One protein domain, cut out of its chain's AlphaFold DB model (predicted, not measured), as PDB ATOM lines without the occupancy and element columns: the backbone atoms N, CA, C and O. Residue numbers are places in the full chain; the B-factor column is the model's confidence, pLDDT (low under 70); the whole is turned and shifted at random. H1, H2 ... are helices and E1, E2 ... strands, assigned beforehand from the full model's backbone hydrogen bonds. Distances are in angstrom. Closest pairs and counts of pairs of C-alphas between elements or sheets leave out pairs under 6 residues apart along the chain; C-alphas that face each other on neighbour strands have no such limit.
ATOM      1  N   ASP A 190       7.951 -31.397 -12.201       89.12
ATOM      2  CA  ASP A 190       7.162 -32.430 -11.521       89.12
ATOM      3  C   ASP A 190       5.932 -32.831 -12.366       89.12
ATOM      4  O   ASP A 190       5.624 -34.011 -12.553       89.12
ATOM      5  N   LYS A 191       5.247 -31.855 -12.980       89.75
ATOM      6  CA  LYS A 191       4.149 -32.110 -13.934       89.75
ATOM      7  C   LYS A 191       4.621 -32.818 -15.207       89.75
ATOM      8  O   LYS A 191       3.870 -33.612 -15.785       89.75
ATOM      9  N   TYR A 192       5.839 -32.558 -15.670       88.75
ATOM     10  CA  TYR A 192       6.410 -33.293 -16.793       88.75
ATOM     11  C   TYR A 192       6.591 -34.774 -16.441       88.75
ATOM     12  O   TYR A 192       6.153 -35.634 -17.203       88.75
ATOM     13  N   GLU A 193       7.128 -35.081 -15.259       90.12
ATOM     14  CA  GLU A 193       7.280 -36.460 -14.774       90.12
ATOM     15  C   GLU A 193       5.930 -37.181 -14.654       90.12
ATOM     16  O   GLU A 193       5.794 -38.320 -15.099       90.12
ATOM     17  N   ILE A 194       4.890 -36.495 -14.167       92.88
ATOM     18  CA  ILE A 194       3.517 -37.030 -14.167       92.88
ATOM     19  C   ILE A 194       3.045 -37.343 -15.595       92.88
ATOM     20  O   ILE A 194       2.361 -38.340 -15.824       92.88
ATOM     21  N   SER A 195       3.385 -36.501 -16.570       91.75
ATOM     22  CA  SER A 195       3.008 -36.730 -17.970       91.75
ATOM     23  C   SER A 195       3.727 -37.946 -18.560       91.75
ATOM     24  O   SER A 195       3.097 -38.724 -19.270       91.75
ATOM     25  N   LEU A 196       4.998 -38.167 -18.209       90.62
ATOM     26  CA  LEU A 196       5.731 -39.379 -18.589       90.62
ATOM     27  C   LEU A 196       5.086 -40.635 -17.996       90.62
ATOM     28  O   LEU A 196       4.813 -41.579 -18.730       90.62
ATOM     29  N   GLN A 197       4.735 -40.615 -16.708       94.00
ATOM     30  CA  GLN A 197       4.024 -41.731 -16.069       94.00
ATOM     31  C   GLN A 197       2.682 -42.029 -16.753       94.00
ATOM     32  O   GLN A 197       2.297 -43.185 -16.919       94.00
ATOM     33  N   ARG A 198       1.951 -40.994 -17.188       94.88
ATOM     34  CA  ARG A 198       0.709 -41.173 -17.959       94.88
ATOM     35  C   ARG A 198       0.963 -41.848 -19.304       94.88
ATOM     36  O   ARG A 198       0.178 -42.711 -19.689       94.88
ATOM     37  N   ILE A 199       2.044 -41.485 -19.996       93.00
ATOM     38  CA  ILE A 199       2.452 -42.126 -21.253       93.00
ATOM     39  C   ILE A 199       2.817 -43.598 -21.016       93.00
ATOM     40  O   ILE A 199       2.337 -44.448 -21.759       93.00
ATOM     41  N   GLU A 200       3.557 -43.922 -19.955       93.81
ATOM     42  CA  GLU A 200       3.884 -45.313 -19.591       93.81
ATOM     43  C   GLU A 200       2.624 -46.149 -19.301       93.81
ATOM     44  O   GLU A 200       2.508 -47.303 -19.722       93.81
ATOM     45  N   ILE A 201       1.627 -45.565 -18.624       95.44
ATOM     46  CA  ILE A 201       0.330 -46.223 -18.397       95.44
ATOM     47  C   ILE A 201      -0.392 -46.473 -19.728       95.44
ATOM     48  O   ILE A 201      -0.930 -47.565 -19.937       95.44
ATOM     49  N   LEU A 202      -0.408 -45.486 -20.634       94.62
ATOM     50  CA  LEU A 202      -0.989 -45.647 -21.970       94.62
ATOM     51  C   LEU A 202      -0.285 -46.756 -22.750       94.62
ATOM     52  O   LEU A 202      -0.965 -47.600 -23.325       94.62
ATOM     53  N   GLU A 203       1.047 -46.792 -22.732       94.06
ATOM     54  CA  GLU A 203       1.857 -47.820 -23.387       94.06
ATOM     55  C   GLU A 203       1.504 -49.219 -22.870       94.06
ATOM     56  O   GLU A 203       1.165 -50.104 -23.657       94.06
ATOM     57  N   GLY A 204       1.481 -49.413 -21.548       94.19
ATOM     58  CA  GLY A 204       1.146 -50.706 -20.952       94.19
ATOM     59  C   GLY A 204      -0.272 -51.182 -21.294       94.19
ATOM     60  O   GLY A 204      -0.501 -52.378 -21.499       94.19
ATOM     61  N   HIS A 205      -1.241 -50.269 -21.390       95.88
ATOM     62  CA  HIS A 205      -2.608 -50.604 -21.803       95.88
ATOM     63  C   HIS A 205      -2.733 -50.842 -23.314       95.88
ATOM     64  O   HIS A 205      -3.435 -51.772 -23.716       95.88
ATOM     65  N   LEU A 206      -2.026 -50.071 -24.142       94.75
ATOM     66  CA  LEU A 206      -1.925 -50.289 -25.587       94.75
ATOM     67  C   LEU A 206      -1.315 -51.657 -25.899       94.75
ATOM     68  O   LEU A 206      -1.810 -52.374 -26.765       94.75
ATOM     69  N   GLU A 207      -0.272 -52.052 -25.172       94.12
ATOM     70  CA  GLU A 207       0.360 -53.353 -25.354       94.12
ATOM     71  C   GLU A 207      -0.593 -54.496 -24.983       94.12
ATOM     72  O   GLU A 207      -0.722 -55.472 -25.725       94.12
ATOM     73  N   ARG A 208      -1.320 -54.375 -23.864       94.38
ATOM     74  CA  ARG A 208      -2.350 -55.355 -23.475       94.38
ATOM     75  C   ARG A 208      -3.460 -55.457 -24.516       94.38
ATOM     76  O   ARG A 208      -3.865 -56.570 -24.848       94.38
ATOM     77  N   TYR A 209      -3.914 -54.321 -25.040       94.25
ATOM     78  CA  TYR A 209      -4.908 -54.266 -26.108       94.25
ATOM     79  C   TYR A 209      -4.419 -55.019 -27.352       94.25
ATOM     80  O   TYR A 209      -5.077 -55.955 -27.810       94.25
ATOM     81  N   ALA A 210      -3.219 -54.691 -27.839       92.31
ATOM     82  CA  ALA A 210      -2.638 -55.325 -29.019       92.31
ATOM     83  C   ALA A 210      -2.416 -56.832 -28.826       92.31
ATOM     84  O   ALA A 210      -2.707 -57.624 -29.721       92.31
ATOM     85  N   ARG A 211      -1.955 -57.259 -27.641       92.38
ATOM     86  CA  ARG A 211      -1.817 -58.682 -27.289       92.38
ATOM     87  C   ARG A 211      -3.166 -59.401 -27.295       92.38
ATOM     88  O   ARG A 211      -3.238 -60.522 -27.786       92.38
ATOM     89  N   SER A 212      -4.225 -58.769 -26.786       91.69
ATOM     90  CA  SER A 212      -5.578 -59.336 -26.795       91.69
ATOM     91  C   SER A 212      -6.113 -59.505 -28.218       91.69
ATOM     92  O   SER A 212      -6.585 -60.591 -28.550       91.69
ATOM     93  N   LYS A 213      -5.971 -58.487 -29.077       90.38
ATOM     94  CA  LYS A 213      -6.384 -58.563 -30.490       90.38
ATOM     95  C   LYS A 213      -5.574 -59.603 -31.263       90.38
ATOM     96  O   LYS A 213      -6.146 -60.417 -31.981       90.38
ATOM     97  N   ARG A 214      -4.261 -59.672 -31.026       89.69
ATOM     98  CA  ARG A 214      -3.387 -60.696 -31.613       89.69
ATOM     99  C   ARG A 214      -3.763 -62.113 -31.173       89.69
ATOM    100  O   ARG A 214      -3.779 -63.014 -32.003       89.69
ATOM    101  N   ALA A 215      -4.064 -62.319 -29.891       89.00
ATOM    102  CA  ALA A 215      -4.491 -63.621 -29.376       89.00
ATOM    103  C   ALA A 215      -5.842 -64.050 -29.965       89.00
ATOM    104  O   ALA A 215      -5.999 -65.210 -30.337       89.00
ATOM    105  N   ALA A 216      -6.785 -63.113 -30.108       87.06
ATOM    106  CA  ALA A 216      -8.064 -63.369 -30.764       87.06
ATOM    107  C   ALA A 216      -7.866 -63.764 -32.238       87.06
ATOM    108  O   ALA A 216      -8.394 -64.787 -32.672       87.06
ATOM    109  N   ALA A 217      -7.035 -63.023 -32.979       85.88
ATOM    110  CA  ALA A 217      -6.722 -63.334 -34.373       85.88
ATOM    111  C   ALA A 217      -6.037 -64.701 -34.538       85.88
ATOM    112  O   ALA A 217      -6.385 -65.459 -35.439       85.88
ATOM    113  N   MET A 218      -5.117 -65.044 -33.629       87.00
ATOM    114  CA  MET A 218      -4.470 -66.356 -33.596       87.00
ATOM    115  C   MET A 218      -5.466 -67.478 -33.283       87.00
ATOM    116  O   MET A 218      -5.385 -68.542 -33.879       87.00
ATOM    117  N   SER A 219      -6.413 -67.259 -32.366       86.12
ATOM    118  CA  SER A 219      -7.413 -68.275 -32.002       86.12
ATOM    119  C   SER A 219      -8.415 -68.589 -33.115       86.12
ATOM    120  O   SER A 219      -9.037 -69.647 -33.093       86.12
ATOM    121  N   LEU A 220      -8.566 -67.671 -34.072       82.44
ATOM    122  CA  LEU A 220      -9.433 -67.816 -35.239       82.44
ATOM    123  C   LEU A 220      -8.659 -68.173 -36.514       82.44
ATOM    124  O   LEU A 220      -9.235 -68.116 -37.594       82.44
ATOM    125  N   ASP A 221      -7.371 -68.516 -36.393       83.00
ATOM    126  CA  ASP A 221      -6.498 -68.887 -37.512       83.00
ATOM    127  C   ASP A 221      -6.513 -67.871 -38.671       83.00
ATOM    128  O   ASP A 221      -6.415 -68.234 -39.845       83.00
ATOM    129  N   ILE A 222      -6.599 -66.571 -38.348       81.12
ATOM    130  CA  ILE A 222      -6.571 -65.518 -39.367       81.12
ATOM    131  C   ILE A 222      -5.219 -65.577 -40.096       81.12
ATOM    132  O   ILE A 222      -4.164 -65.442 -39.461       81.12
ATOM    133  N   PRO A 223      -5.201 -65.751 -41.428       79.00
ATOM    134  CA  PRO A 223      -3.959 -65.847 -42.176       79.00
ATOM    135  C   PRO A 223      -3.178 -64.535 -42.091       79.00
ATOM    136  O   PRO A 223      -3.738 -63.450 -42.215       79.00
ATOM    137  N   GLN A 224      -1.860 -64.648 -41.907       81.12
ATOM    138  CA  GLN A 224      -0.935 -63.508 -41.871       81.12
ATOM    139  C   GLN A 224      -1.286 -62.447 -40.813       81.12
ATOM    140  O   GLN A 224      -0.969 -61.269 -40.981       81.12
ATOM    141  N   PHE A 225      -1.913 -62.856 -39.703       81.50
ATOM    142  CA  PHE A 225      -2.301 -61.929 -38.638       81.50
ATOM    143  C   PHE A 225      -1.114 -61.139 -38.058       81.50
ATOM    144  O   PHE A 225      -1.280 -60.052 -37.518       81.50
ATOM    145  N   ASP A 226       0.098 -61.680 -38.156       81.69
ATOM    146  CA  ASP A 226       1.342 -61.061 -37.712       81.69
ATOM    147  C   ASP A 226       1.771 -59.853 -38.555       81.69
ATOM    148  O   ASP A 226       2.636 -59.090 -38.118       81.69
ATOM    149  N   ARG A 227       1.166 -59.669 -39.733       85.31
ATOM    150  CA  ARG A 227       1.424 -58.538 -40.622       85.31
ATOM    151  C   ARG A 227       0.592 -57.310 -40.288       85.31
ATOM    152  O   ARG A 227       1.032 -56.237 -40.673       85.31
ATOM    153  N   PHE A 228      -0.530 -57.439 -39.579       88.19
ATOM    154  CA  PHE A 228      -1.425 -56.316 -39.284       88.19
ATOM    155  C   PHE A 228      -1.002 -55.504 -38.054       88.19
ATOM    156  O   PHE A 228      -0.396 -56.005 -37.101       88.19
ATOM    157  N   ILE A 229      -1.411 -54.238 -38.041       89.00
ATOM    158  CA  ILE A 229      -1.359 -53.354 -36.883       89.00
ATOM    159  C   ILE A 229      -2.508 -53.719 -35.937       89.00
ATOM    160  O   ILE A 229      -3.683 -53.652 -36.293       89.00
ATOM    161  N   MET A 230      -2.146 -54.085 -34.706       91.50
ATOM    162  CA  MET A 230      -3.074 -54.535 -33.656       91.50
ATOM    163  C   MET A 230      -3.472 -53.423 -32.673       91.50
ATOM    164  O   MET A 230      -4.132 -53.682 -31.668       91.50
ATOM    165  N   TYR A 231      -3.030 -52.194 -32.926       92.88
ATOM    166  CA  TYR A 231      -3.340 -51.030 -32.103       92.88
ATOM    167  C   TYR A 231      -4.581 -50.299 -32.629       92.88
ATOM    168  O   TYR A 231      -4.863 -50.386 -33.826       92.88
ATOM    169  N   PRO A 232      -5.303 -49.547 -31.773       92.69
ATOM    170  CA  PRO A 232      -6.440 -48.748 -32.213       92.69
ATOM    171  C   PRO A 232      -6.046 -47.784 -33.333       92.69
ATOM    172  O   PRO A 232      -4.973 -47.181 -33.277       92.69
ATOM    173  N   LYS A 233      -6.910 -47.610 -34.329       91.31
ATOM    174  CA  LYS A 233      -6.675 -46.709 -35.458       91.31
ATOM    175  C   LYS A 233      -6.886 -45.264 -35.033       91.31
ATOM    176  O   LYS A 233      -7.919 -44.921 -34.462       91.31
ATOM    177  N   ASP A 234      -5.932 -44.397 -35.347       88.31
ATOM    178  CA  ASP A 234      -5.913 -43.005 -34.884       88.31
ATOM    179  C   ASP A 234      -6.880 -42.046 -35.613       88.31
ATOM    180  O   ASP A 234      -6.930 -40.849 -35.313       88.31
ATOM    181  N   ALA A 235      -7.699 -42.586 -36.522       85.25
ATOM    182  CA  ALA A 235      -8.751 -41.890 -37.261       85.25
ATOM    183  C   ALA A 235      -8.255 -40.684 -38.082       85.25
ATOM    184  O   ALA A 235      -8.985 -39.708 -38.285       85.25
ATOM    185  N   ARG A 236      -7.004 -40.707 -38.560       84.50
ATOM    186  CA  ARG A 236      -6.547 -39.784 -39.607       84.50
ATOM    187  C   ARG A 236      -7.146 -40.186 -40.952       84.50
ATOM    188  O   ARG A 236      -6.856 -41.254 -41.485       84.50
ATOM    189  N   ASN A 237      -7.953 -39.309 -41.543       67.06
ATOM    190  CA  ASN A 237      -8.520 -39.558 -42.864       67.06
ATOM    191  C   ASN A 237      -7.424 -39.437 -43.943       67.06
ATOM    192  O   ASN A 237      -6.779 -38.397 -44.051       67.06
ATOM    193  N   SER A 238      -7.258 -40.478 -44.768       63.16
ATOM    194  CA  SER A 238      -6.455 -40.553 -46.014       63.16
ATOM    195  C   SER A 238      -4.919 -40.562 -45.944       63.16
ATOM    196  O   SER A 238      -4.296 -40.874 -46.955       63.16
ATOM    197  N   ILE A 239      -4.302 -40.263 -44.797       70.31
ATOM    198  CA  ILE A 239      -2.827 -40.251 -44.654       70.31
ATOM    199  C   ILE A 239      -2.308 -41.546 -44.017       70.31
ATOM    200  O   ILE A 239      -1.177 -41.952 -44.271       70.31
ATOM    201  N   ASP A 240      -3.133 -42.206 -43.207       75.75
ATOM    202  CA  ASP A 240      -2.755 -43.462 -42.576       75.75
ATOM    203  C   ASP A 240      -2.832 -44.615 -43.581       75.75
ATOM    204  O   ASP A 240      -3.905 -45.030 -44.018       75.75
ATOM    205  N   THR A 241      -1.654 -45.092 -43.964       75.31
ATOM    206  CA  THR A 241      -1.432 -46.204 -44.890       75.31
ATOM    207  C   THR A 241      -1.180 -47.529 -44.174       75.31
ATOM    208  O   THR A 241      -0.749 -48.494 -44.808       75.31
ATOM    209  N   GLY A 242      -1.380 -47.566 -42.852       80.50
ATOM    210  CA  GLY A 242      -1.225 -48.771 -42.054       80.50
ATOM    211  C   GLY A 242      -2.218 -49.859 -42.454       80.50
ATOM    212  O   GLY A 242      -3.370 -49.577 -42.782       80.50
ATOM    213  N   ASP A 243      -1.754 -51.103 -42.400       85.88
ATOM    214  CA  ASP A 243      -2.591 -52.278 -42.618       85.88
ATOM    215  C   ASP A 243      -3.120 -52.757 -41.262       85.88
ATOM    216  O   ASP A 243      -2.385 -53.347 -40.466       85.88
ATOM    217  N   TYR A 244      -4.358 -52.394 -40.941       87.56
ATOM    218  CA  TYR A 244      -4.994 -52.675 -39.656       87.56
ATOM    219  C   TYR A 244      -5.812 -53.957 -39.732       87.56
ATOM    220  O   TYR A 244      -6.362 -54.297 -40.775       87.56
ATOM    221  N   LEU A 245      -5.964 -54.645 -38.598       84.94
ATOM    222  CA  LEU A 245      -6.901 -55.762 -38.526       84.94
ATOM    223  C   LEU A 245      -8.339 -55.219 -38.636       84.94
ATOM    224  O   LEU A 245      -8.934 -54.816 -37.637       84.94
ATOM    225  N   GLU A 246      -8.882 -55.175 -39.852       78.06
ATOM    226  CA  GLU A 246     -10.196 -54.613 -40.177       78.06
ATOM    227  C   GLU A 246     -11.126 -55.645 -40.828       78.06
ATOM    228  O   GLU A 246     -10.713 -56.624 -41.442       78.06
ATOM    229  N   THR A 247     -12.427 -55.388 -40.705       58.88
ATOM    230  CA  THR A 247     -13.526 -56.240 -41.187       58.88
ATOM    231  C   THR A 247     -13.612 -56.307 -42.720       58.88
ATOM    232  O   THR A 247     -14.247 -57.204 -43.264       58.88
ATOM    233  N   ALA A 248     -13.039 -55.323 -43.424       50.38
ATOM    234  CA  ALA A 248     -13.347 -55.063 -44.830       50.38
ATOM    235  C   ALA A 248     -12.528 -55.892 -45.836       50.38
ATOM    236  O   ALA A 248     -13.027 -56.146 -46.932       50.38
ATOM    237  N   GLU A 249     -11.313 -56.332 -45.494       51.75
ATOM    238  CA  GLU A 249     -10.472 -57.118 -46.418       51.75
ATOM    239  C   GLU A 249     -10.652 -58.634 -46.271       51.75
ATOM    240  O   GLU A 249     -10.455 -59.372 -47.233       51.75
ATOM    241  N   ASN A 250     -11.114 -59.100 -45.108       54.34
ATOM    242  CA  ASN A 250     -11.387 -60.508 -44.835       54.34
ATOM    243  C   ASN A 250     -12.814 -60.644 -44.299       54.34
ATOM    244  O   ASN A 250     -13.076 -60.359 -43.131       54.34
ATOM    245  N   SER A 251     -13.732 -61.134 -45.137       54.69
ATOM    246  CA  SER A 251     -15.163 -61.322 -44.831       54.69
ATOM    247  C   SER A 251     -15.471 -62.269 -43.656       54.69
ATOM    248  O   SER A 251     -16.636 -62.514 -43.356       54.69
ATOM    249  N   GLU A 252     -14.441 -62.821 -43.013       59.81
ATOM    250  CA  GLU A 252     -14.507 -63.729 -41.865       59.81
ATOM    251  C   GLU A 252     -14.197 -63.035 -40.524       59.81
ATOM    252  O   GLU A 252     -14.400 -63.624 -39.463       59.81
ATOM    253  N   ILE A 253     -13.732 -61.780 -40.537       64.62
ATOM    254  CA  ILE A 253     -13.431 -61.017 -39.319       64.62
ATOM    255  C   ILE A 253     -14.726 -60.373 -38.815       64.62
ATOM    256  O   ILE A 253     -15.368 -59.624 -39.542       64.62
ATOM    257  N   SER A 254     -15.134 -60.643 -37.572       67.31
ATOM    258  CA  SER A 254     -16.263 -59.940 -36.949       67.31
ATOM    259  C   SER A 254     -15.844 -58.540 -36.480       67.31
ATOM    260  O   SER A 254     -14.673 -58.286 -36.196       67.31
ATOM    261  N   SER A 255     -16.803 -57.620 -36.335       69.81
ATOM    262  CA  SER A 255     -16.550 -56.265 -35.809       69.81
ATOM    263  C   SER A 255     -15.936 -56.255 -34.401       69.81
ATOM    264  O   SER A 255     -15.349 -55.264 -33.984       69.81
ATOM    265  N   GLU A 256     -16.069 -57.352 -33.655       70.56
ATOM    266  CA  GLU A 256     -15.484 -57.509 -32.319       70.56
ATOM    267  C   GLU A 256     -13.971 -57.789 -32.378       70.56
ATOM    268  O   GLU A 256     -13.224 -57.437 -31.458       70.56
ATOM    269  N   LEU A 257     -13.499 -58.383 -33.479       76.62
ATOM    270  CA  LEU A 257     -12.082 -58.648 -33.710       76.62
ATOM    271  C   LEU A 257     -11.343 -57.499 -34.372       76.62
ATOM    272  O   LEU A 257     -10.141 -57.375 -34.141       76.62
ATOM    273  N   SER A 258     -12.028 -56.652 -35.141       84.19
ATOM    274  CA  SER A 258     -11.374 -55.486 -35.727       84.19
ATOM    275  C   SER A 258     -10.796 -54.571 -34.650       84.19
ATOM    276  O   SER A 258     -11.310 -54.497 -33.526       84.19
ATOM    277  N   VAL A 259      -9.706 -53.883 -34.977       89.00
ATOM    278  CA  VAL A 259      -9.196 -52.821 -34.111       89.00
ATOM    279  C   VAL A 259     -10.199 -51.673 -34.046       89.00
ATOM    280  O   VAL A 259     -10.864 -51.331 -35.025       89.00
ATOM    281  N   ASP A 260     -10.308 -51.072 -32.869       90.56
ATOM    282  CA  ASP A 260     -11.183 -49.929 -32.654       90.56
ATOM    283  C   ASP A 260     -10.603 -48.693 -33.341       90.56
ATOM    284  O   ASP A 260      -9.389 -48.483 -33.361       90.56
ATOM    285  N   THR A 261     -11.473 -47.842 -33.877       90.12
ATOM    286  CA  THR A 261     -11.081 -46.544 -34.436       90.12
ATOM    287  C   THR A 261     -11.409 -45.438 -33.441       90.12
ATOM    288  O   THR A 261     -12.482 -45.430 -32.834       90.12
ATOM    289  N   LEU A 262     -10.487 -44.494 -33.260       90.25
ATOM    290  CA  LEU A 262     -10.691 -43.343 -32.387       90.25
ATOM    291  C   LEU A 262     -11.910 -42.520 -32.838       90.25
ATOM    292  O   LEU A 262     -12.046 -42.171 -34.006       90.25
ATOM    293  N   GLY A 263     -12.772 -42.150 -31.885       84.12
ATOM    294  CA  GLY A 263     -13.917 -41.270 -32.156       84.12
ATOM    295  C   GLY A 263     -13.527 -39.809 -32.420       84.12
ATOM    296  O   GLY A 263     -14.278 -39.072 -33.051       84.12
ATOM    297  N   GLU A 264     -12.346 -39.387 -31.957       86.00
ATOM    298  CA  GLU A 264     -11.763 -38.073 -32.238       86.00
ATOM    299  C   GLU A 264     -10.335 -38.263 -32.755       86.00
ATOM    300  O   GLU A 264      -9.504 -38.866 -32.074       86.00
ATOM    301  N   SER A 265     -10.056 -37.737 -33.952       87.69
ATOM    302  CA  SER A 265      -8.782 -37.935 -34.653       87.69
ATOM    303  C   SER A 265      -7.584 -37.552 -33.783       87.69
ATOM    304  O   SER A 265      -7.523 -36.440 -33.252       87.69
ATOM    305  N   LEU A 266      -6.637 -38.486 -33.652       89.19
ATOM    306  CA  LEU A 266      -5.367 -38.371 -32.928       89.19
ATOM    307  C   LEU A 266      -5.432 -38.075 -31.428       89.19
ATOM    308  O   LEU A 266      -4.386 -38.020 -30.791       89.19
ATOM    309  N   LYS A 267      -6.594 -37.855 -30.813       92.69
ATOM    310  CA  LYS A 267      -6.621 -37.445 -29.403       92.69
ATOM    311  C   LYS A 267      -6.373 -38.632 -28.477       92.69
ATOM    312  O   LYS A 267      -7.157 -39.579 -28.445       92.69
ATOM    313  N   ALA A 268      -5.358 -38.538 -27.622       92.62
ATOM    314  CA  ALA A 268      -5.093 -39.552 -26.604       92.62
ATOM    315  C   ALA A 268      -6.243 -39.664 -25.582       92.62
ATOM    316  O   ALA A 268      -6.476 -40.734 -25.028       92.62
ATOM    317  N   THR A 269      -7.033 -38.606 -25.376       93.69
ATOM    318  CA  THR A 269      -8.276 -38.682 -24.586       93.69
ATOM    319  C   THR A 269      -9.336 -39.590 -25.224       93.69
ATOM    320  O   THR A 269     -10.066 -40.283 -24.513       93.69
ATOM    321  N   ALA A 270      -9.413 -39.666 -26.556       93.31
ATOM    322  CA  ALA A 270     -10.273 -40.638 -27.230       93.31
ATOM    323  C   ALA A 270      -9.712 -42.059 -27.091       93.31
ATOM    324  O   ALA A 270     -10.471 -42.988 -26.817       93.31
ATOM    325  N   LEU A 271      -8.386 -42.214 -27.166       94.75
ATOM    326  CA  LEU A 271      -7.725 -43.490 -26.899       94.75
ATOM    327  C   LEU A 271      -8.025 -44.002 -25.481       94.75
ATOM    328  O   LEU A 271      -8.344 -45.177 -25.317       94.75
ATOM    329  N   THR A 272      -7.992 -43.143 -24.455       95.44
ATOM    330  CA  THR A 272      -8.294 -43.581 -23.080       95.44
ATOM    331  C   THR A 272      -9.684 -44.194 -22.943       95.44
ATOM    332  O   THR A 272      -9.840 -45.152 -22.190       95.44
ATOM    333  N   LYS A 273     -10.672 -43.723 -23.717       94.25
ATOM    334  CA  LYS A 273     -12.026 -44.296 -23.719       94.25
ATOM    335  C   LYS A 273     -12.024 -45.732 -24.253       94.25
ATOM    336  O   LYS A 273     -12.673 -46.587 -23.661       94.25
ATOM    337  N   ILE A 274     -11.257 -46.003 -25.313       93.19
ATOM    338  CA  ILE A 274     -11.084 -47.352 -25.885       93.19
ATOM    339  C   ILE A 274     -10.361 -48.270 -24.892       93.19
ATOM    340  O   ILE A 274     -10.748 -49.417 -24.699       93.19
ATOM    341  N   LEU A 275      -9.331 -47.754 -24.218       93.81
ATOM    342  CA  LEU A 275      -8.524 -48.524 -23.268       93.81
ATOM    343  C   LEU A 275      -9.179 -48.704 -21.885       93.81
ATOM    344  O   LEU A 275      -8.583 -49.345 -21.017       93.81
ATOM    345  N   GLY A 276     -10.367 -48.133 -21.655       93.31
ATOM    346  CA  GLY A 276     -11.051 -48.166 -20.356       93.31
ATOM    347  C   GLY A 276     -10.328 -47.376 -19.258       93.31
ATOM    348  O   GLY A 276     -10.447 -47.700 -18.077       93.31
ATOM    349  N   LEU A 277      -9.546 -46.366 -19.640       95.50
ATOM    350  CA  LEU A 277      -8.760 -45.525 -18.745       95.50
ATOM    351  C   LEU A 277      -9.465 -44.191 -18.450       95.50
ATOM    352  O   LEU A 277     -10.228 -43.691 -19.280       95.50
ATOM    353  N   PRO A 278      -9.178 -43.558 -17.299       96.31
ATOM    354  CA  PRO A 278      -9.628 -42.200 -17.032       96.31
ATOM    355  C   PRO A 278      -9.094 -41.194 -18.062       96.31
ATOM    356  O   PRO A 278      -7.923 -41.234 -18.434       96.31
ATOM    357  N   GLU A 279      -9.922 -40.219 -18.446       93.25
ATOM    358  CA  GLU A 279      -9.585 -39.249 -19.500       93.25
ATOM    359  C   GLU A 279      -8.337 -38.405 -19.185       93.25
ATOM    360  O   GLU A 279      -7.583 -38.040 -20.087       93.25
ATOM    361  N   TYR A 280      -8.074 -38.120 -17.905       93.88
ATOM    362  CA  TYR A 280      -6.910 -37.326 -17.499       93.88
ATOM    363  C   TYR A 280      -5.571 -37.991 -17.859       93.88
ATOM    364  O   TYR A 280      -4.564 -37.291 -17.958       93.88
ATOM    365  N   ILE A 281      -5.551 -39.312 -18.078       95.38
ATOM    366  CA  ILE A 281      -4.362 -40.042 -18.534       95.38
ATOM    367  C   ILE A 281      -3.983 -39.622 -19.961       95.38
ATOM    368  O   ILE A 281      -2.806 -39.541 -20.282       95.38
ATOM    369  N   GLY A 282      -4.959 -39.267 -20.800       92.69
ATOM    370  CA  GLY A 282      -4.731 -38.785 -22.163       92.69
ATOM    371  C   GLY A 282      -4.322 -37.313 -22.247       92.69
ATOM    372  O   GLY A 282      -4.229 -36.778 -23.350       92.69
ATOM    373  N   ARG A 283      -4.115 -36.631 -21.112       93.44
ATOM    374  CA  ARG A 283      -3.819 -35.193 -21.052       93.44
ATOM    375  C   ARG A 283      -2.405 -34.924 -20.547       93.44
ATOM    376  O   ARG A 283      -1.941 -35.559 -19.599       93.44
ATOM    377  N   ASN A 284      -1.768 -33.914 -21.125       91.12
ATOM    378  CA  ASN A 284      -0.520 -33.335 -20.643       91.12
ATOM    379  C   ASN A 284      -0.766 -32.677 -19.275       91.12
ATOM    380  O   ASN A 284      -1.684 -31.871 -19.132       91.12
ATOM    381  N   ALA A 285       0.019 -33.016 -18.253       90.00
ATOM    382  CA  ALA A 285      -0.184 -32.479 -16.907       90.00
ATOM    383  C   ALA A 285       0.305 -31.029 -16.747       90.00
ATOM    384  O   ALA A 285      -0.127 -30.355 -15.815       90.00
ATOM    385  N   ILE A 286       1.169 -30.541 -17.647       87.44
ATOM    386  CA  ILE A 286       1.660 -29.155 -17.639       87.44
ATOM    387  C   ILE A 286       0.572 -28.206 -18.141       87.44
ATOM    388  O   ILE A 286       0.277 -27.209 -17.493       87.44
ATOM    389  N   THR A 287      -0.020 -28.518 -19.295       85.50
ATOM    390  CA  THR A 287      -0.961 -27.623 -19.987       85.50
ATOM    391  C   THR A 287      -2.425 -28.004 -19.783       85.50
ATOM    392  O   THR A 287      -3.305 -27.189 -20.024       85.50
ATOM    393  N   GLY A 288      -2.712 -29.241 -19.365       86.75
ATOM    394  CA  GLY A 288      -4.072 -29.785 -19.283       86.75
ATOM    395  C   GLY A 288      -4.674 -30.200 -20.633       86.75
ATOM    396  O   GLY A 288      -5.771 -30.774 -20.662       86.75
ATOM    397  N   ASN A 289      -3.956 -29.948 -21.731       89.44
ATOM    398  CA  ASN A 289      -4.383 -30.229 -23.101       89.44
ATOM    399  C   ASN A 289      -4.222 -31.709 -23.453       89.44
ATOM    400  O   ASN A 289      -3.520 -32.457 -22.767       89.44
ATOM    401  N   THR A 290      -4.880 -32.148 -24.526       90.94
ATOM    402  CA  THR A 290      -4.795 -33.546 -24.967       90.94
ATOM    403  C   THR A 290      -3.399 -33.863 -25.507       90.94
ATOM    404  O   THR A 290      -2.752 -33.029 -26.142       90.94
ATOM    405  N   MET A 291      -2.908 -35.067 -25.229       92.75
ATOM    406  CA  MET A 291      -1.757 -35.622 -25.941       92.75
ATOM    407  C   MET A 291      -2.221 -36.207 -27.277       92.75
ATOM    408  O   MET A 291      -3.405 -36.485 -27.475       92.75
ATOM    409  N   TRP A 292      -1.283 -36.424 -28.192       91.50
ATOM    410  CA  TRP A 292      -1.584 -36.908 -29.535       91.50
ATOM    411  C   TRP A 292      -1.127 -38.348 -29.704       91.50
ATOM    412  O   TRP A 292       0.052 -38.635 -29.560       91.50
ATOM    413  N   TYR A 293      -2.053 -39.248 -30.000       93.25
ATOM    414  CA  TYR A 293      -1.799 -40.651 -30.285       93.25
ATOM    415  C   TYR A 293      -1.765 -40.883 -31.793       93.25
ATOM    416  O   TYR A 293      -2.715 -40.527 -32.481       93.25
ATOM    417  N   ILE A 294      -0.699 -41.512 -32.278       91.94
ATOM    418  CA  ILE A 294      -0.484 -41.843 -33.684       91.94
ATOM    419  C   ILE A 294      -0.229 -43.345 -33.774       91.94
ATOM    420  O   ILE A 294       0.749 -43.843 -33.216       91.94
ATOM    421  N   SER A 295      -1.104 -44.071 -34.467       90.81
ATOM    422  CA  SER A 295      -1.089 -45.538 -34.507       90.81
ATOM    423  C   SER A 295       0.011 -46.107 -35.402       90.81
ATOM    424  O   SER A 295       0.578 -47.149 -35.084       90.81
ATOM    425  N   ASN A 296       0.320 -45.420 -36.503       90.56
ATOM    426  CA  ASN A 296       1.407 -45.736 -37.432       90.56
ATOM    427  C   ASN A 296       2.174 -44.440 -37.745       90.56
ATOM    428  O   ASN A 296       1.790 -43.703 -38.665       90.56
ATOM    429  N   PRO A 297       3.177 -44.081 -36.928       90.06
ATOM    430  CA  PRO A 297       3.945 -42.868 -37.147       90.06
ATOM    431  C   PRO A 297       4.941 -43.028 -38.301       90.06
ATOM    432  O   PRO A 297       5.280 -44.131 -38.725       90.06
ATOM    433  N   GLY A 298       5.418 -41.902 -38.815       87.56
ATOM    434  CA  GLY A 298       6.574 -41.817 -39.694       87.56
ATOM    435  C   GLY A 298       7.903 -41.988 -38.950       87.56
ATOM    436  O   GLY A 298       7.935 -42.010 -37.720       87.56
ATOM    437  N   PRO A 299       9.028 -42.068 -39.681       85.31
ATOM    438  CA  PRO A 299      10.359 -42.152 -39.078       85.31
ATOM    439  C   PRO A 299      10.807 -40.853 -38.387       85.31
ATOM    440  O   PRO A 299      11.714 -40.893 -37.559       85.31
ATOM    441  N   ASP A 300      10.222 -39.709 -38.753       82.31
ATOM    442  CA  ASP A 300      10.599 -38.394 -38.233       82.31
ATOM    443  C   ASP A 300       9.663 -37.967 -37.096       82.31
ATOM    444  O   ASP A 300       8.459 -37.814 -37.290       82.31
ATOM    445  N   TYR A 301      10.230 -37.717 -35.915       72.56
ATOM    446  CA  TYR A 301       9.483 -37.264 -34.742       72.56
ATOM    447  C   TYR A 301       8.935 -35.834 -34.889       72.56
ATOM    448  O   TYR A 301       7.945 -35.484 -34.248       72.56
ATOM    449  N   ILE A 302       9.556 -34.995 -35.727       78.44
ATOM    450  CA  ILE A 302       9.097 -33.622 -35.996       78.44
ATOM    451  C   ILE A 302       7.872 -33.643 -36.917       78.44
ATOM    452  O   ILE A 302       6.956 -32.835 -36.762       78.44
ATOM    453  N   LYS A 303       7.832 -34.599 -37.851       83.12
ATOM    454  CA  LYS A 303       6.739 -34.800 -38.810       83.12
ATOM    455  C   LYS A 303       6.166 -36.211 -38.684       83.12
ATOM    456  O   LYS A 303       6.226 -36.999 -39.636       83.12
ATOM    457  N   PRO A 304       5.568 -36.529 -37.525       84.38
ATOM    458  CA  PRO A 304       5.245 -37.897 -37.136       84.38
ATOM    459  C   PRO A 304       4.143 -38.524 -37.990       84.38
ATOM    460  O   PRO A 304       3.942 -39.729 -37.932       84.38
ATOM    461  N   CYS A 305       3.430 -37.738 -38.798       84.75
ATOM    462  CA  CYS A 305       2.417 -38.238 -39.722       84.75
ATOM    463  C   CYS A 305       2.909 -38.429 -41.161       84.75
ATOM    464  O   CYS A 305       2.161 -38.949 -41.984       84.75
ATOM    465  N   THR A 306       4.149 -38.048 -41.479       85.56
ATOM    466  CA  THR A 306       4.691 -38.141 -42.843       85.56
ATOM    467  C   THR A 306       5.537 -39.391 -43.036       85.56
ATOM    468  O   THR A 306       6.331 -39.753 -42.175       85.56
ATOM    469  N   GLY A 307       5.400 -40.053 -44.189       82.81
ATOM    470  CA  GLY A 307       6.223 -41.220 -44.517       82.81
ATOM    471  C   GLY A 307       5.966 -42.436 -43.620       82.81
ATOM    472  O   GLY A 307       6.890 -43.215 -43.373       82.81
ATOM    473  N   SER A 308       4.733 -42.593 -43.123       85.50
ATOM    474  CA  SER A 308       4.286 -43.833 -42.487       85.50
ATOM    475  C   SER A 308       4.518 -45.013 -43.429       85.50
ATOM    476  O   SER A 308       4.388 -44.902 -44.651       85.50
ATOM    477  N   LYS A 309       4.911 -46.159 -42.873       85.88
ATOM    478  CA  LYS A 309       5.126 -47.359 -43.685       85.88
ATOM    479  C   LYS A 309       3.788 -47.944 -44.115       85.88
ATOM    480  O   LYS A 309       2.887 -48.071 -43.294       85.88
ATOM    481  N   ASN A 310       3.732 -48.391 -45.367       85.56
ATOM    482  CA  ASN A 310       2.580 -49.093 -45.947       85.56
ATOM    483  C   ASN A 310       2.753 -50.620 -45.895       85.56
ATOM    484  O   ASN A 310       1.888 -51.355 -46.346       85.56
ATOM    485  N   ASN A 311       3.910 -51.103 -45.428       84.56
ATOM    486  CA  ASN A 311       4.234 -52.523 -45.355       84.56
ATOM    487  C   ASN A 311       4.937 -52.841 -44.029       84.56
ATOM    488  O   ASN A 311       5.733 -52.018 -43.553       84.56
ATOM    489  N   PRO A 312       4.720 -54.042 -43.470       84.06
ATOM    490  CA  PRO A 312       5.422 -54.485 -42.279       84.06
ATOM    491  C   PRO A 312       6.941 -54.611 -42.527       84.06
ATOM    492  O   PRO A 312       7.365 -54.904 -43.648       84.06
ATOM    493  N   PRO A 313       7.783 -54.432 -41.491       85.88
ATOM    494  CA  PRO A 313       7.410 -54.084 -40.121       85.88
ATOM    495  C   PRO A 313       7.044 -52.598 -39.989       85.88
ATOM    496  O   PRO A 313       7.829 -51.718 -40.368       85.88
ATOM    497  N   PHE A 314       5.859 -52.343 -39.431       88.31
ATOM    498  CA  PHE A 314       5.353 -51.006 -39.125       88.31
ATOM    499  C   PHE A 314       6.106 -50.380 -37.950       88.31
ATOM    500  O   PHE A 314       6.784 -51.074 -37.187       88.31
ATOM    501  N   TYR A 315       6.006 -49.060 -37.820       87.25
ATOM    502  CA  TYR A 315       6.531 -48.373 -36.645       87.25
ATOM    503  C   TYR A 315       5.583 -48.569 -35.454       87.25
ATOM    504  O   TYR A 315       4.370 -48.657 -35.654       87.25
ATOM    505  N   PRO A 316       6.113 -48.667 -34.222       87.25
ATOM    506  CA  PRO A 316       5.271 -48.735 -33.035       87.25
ATOM    507  C   PRO A 316       4.457 -47.441 -32.886       87.25
ATOM    508  O   PRO A 316       4.908 -46.388 -33.343       87.25
ATOM    509  N   PRO A 317       3.282 -47.495 -32.236       91.00
ATOM    510  CA  PRO A 317       2.476 -46.308 -32.002       91.00
ATOM    511  C   PRO A 317       3.243 -45.286 -31.158       91.00
ATOM    512  O   PRO A 317       4.039 -45.645 -30.290       91.00
ATOM    513  N   ALA A 318       2.966 -44.008 -31.388       89.44
ATOM    514  CA  ALA A 318       3.583 -42.905 -30.666       89.44
ATOM    515  C   ALA A 318       2.531 -42.081 -29.921       89.44
ATOM    516  O   ALA A 318       1.446 -41.818 -30.442       89.44
ATOM    517  N   VAL A 319       2.880 -41.630 -28.714       90.12
ATOM    518  CA  VAL A 319       2.134 -40.602 -27.979       90.12
ATOM    519  C   VAL A 319       3.014 -39.363 -27.873       90.12
ATOM    520  O   VAL A 319       4.125 -39.425 -27.355       90.12
ATOM    521  N   ILE A 320       2.524 -38.239 -28.385       87.75
ATOM    522  CA  ILE A 320       3.281 -37.000 -28.542       87.75
ATOM    523  C   ILE A 320       2.652 -35.902 -27.694       87.75
ATOM    524  O   ILE A 320       1.443 -35.661 -27.730       87.75
ATOM    525  N   MET A 321       3.498 -35.194 -26.953       86.88
ATOM    526  CA  MET A 321       3.122 -33.999 -26.205       86.88
ATOM    527  C   MET A 321       3.400 -32.750 -27.042       86.88
ATOM    528  O   MET A 321       4.482 -32.600 -27.605       86.88
TER     529      MET A 321
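Overview. This is residues 190 to 321 of the 331 residues of an uncharacterized protein of Proteobacteria bacterium (UniProt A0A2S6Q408). There is little regular structure: one long helix, H1, runs along the domain, and short helices H2 and H3 and the small antiparallel hairpin E1 E2 gather beside its first half, amid long loops. The 132 printed residues run H1, H2, H3, E1, E2, with 47 in named elements, mostly helix. The whole is compact, radius of gyration of the C-alphas 14.8 A, spanning 47 by 30 by 22 A.

Along the chain. E1 is residues 292 to 294, 6.5 A; E2 is 318 to 320, 6.3 A, ending at C-alpha 320 (3.281, -37.000, -28.542). H1, residues 190 to 219, runs 43.8 A from C-alpha 190 (7.162, -32.430, -11.521). H2 is 268 to 274, 9.9 A; H3 is 279 to 282, 5.6 A.

Arrangement. In the hairpin, N 292 and O 320, 2.9 A apart, are within hydrogen-bond range. H3 touches H2, closest C-alphas Thr 269 and Gly 282, 4.3 A, and residues 198 to 202 alone of H1, closest Arg 198 and Ile 281, 5.2 A. O i to N i+4 pairs are within range throughout H1 and 2 of 3 in H2; H3 is too short.

Size, cuts and confidence. The printed part has no cut. Links H1 to H2 and E1 to E2 are long. Residues 237 to 238 and 247 to 255 have pLDDT under 70.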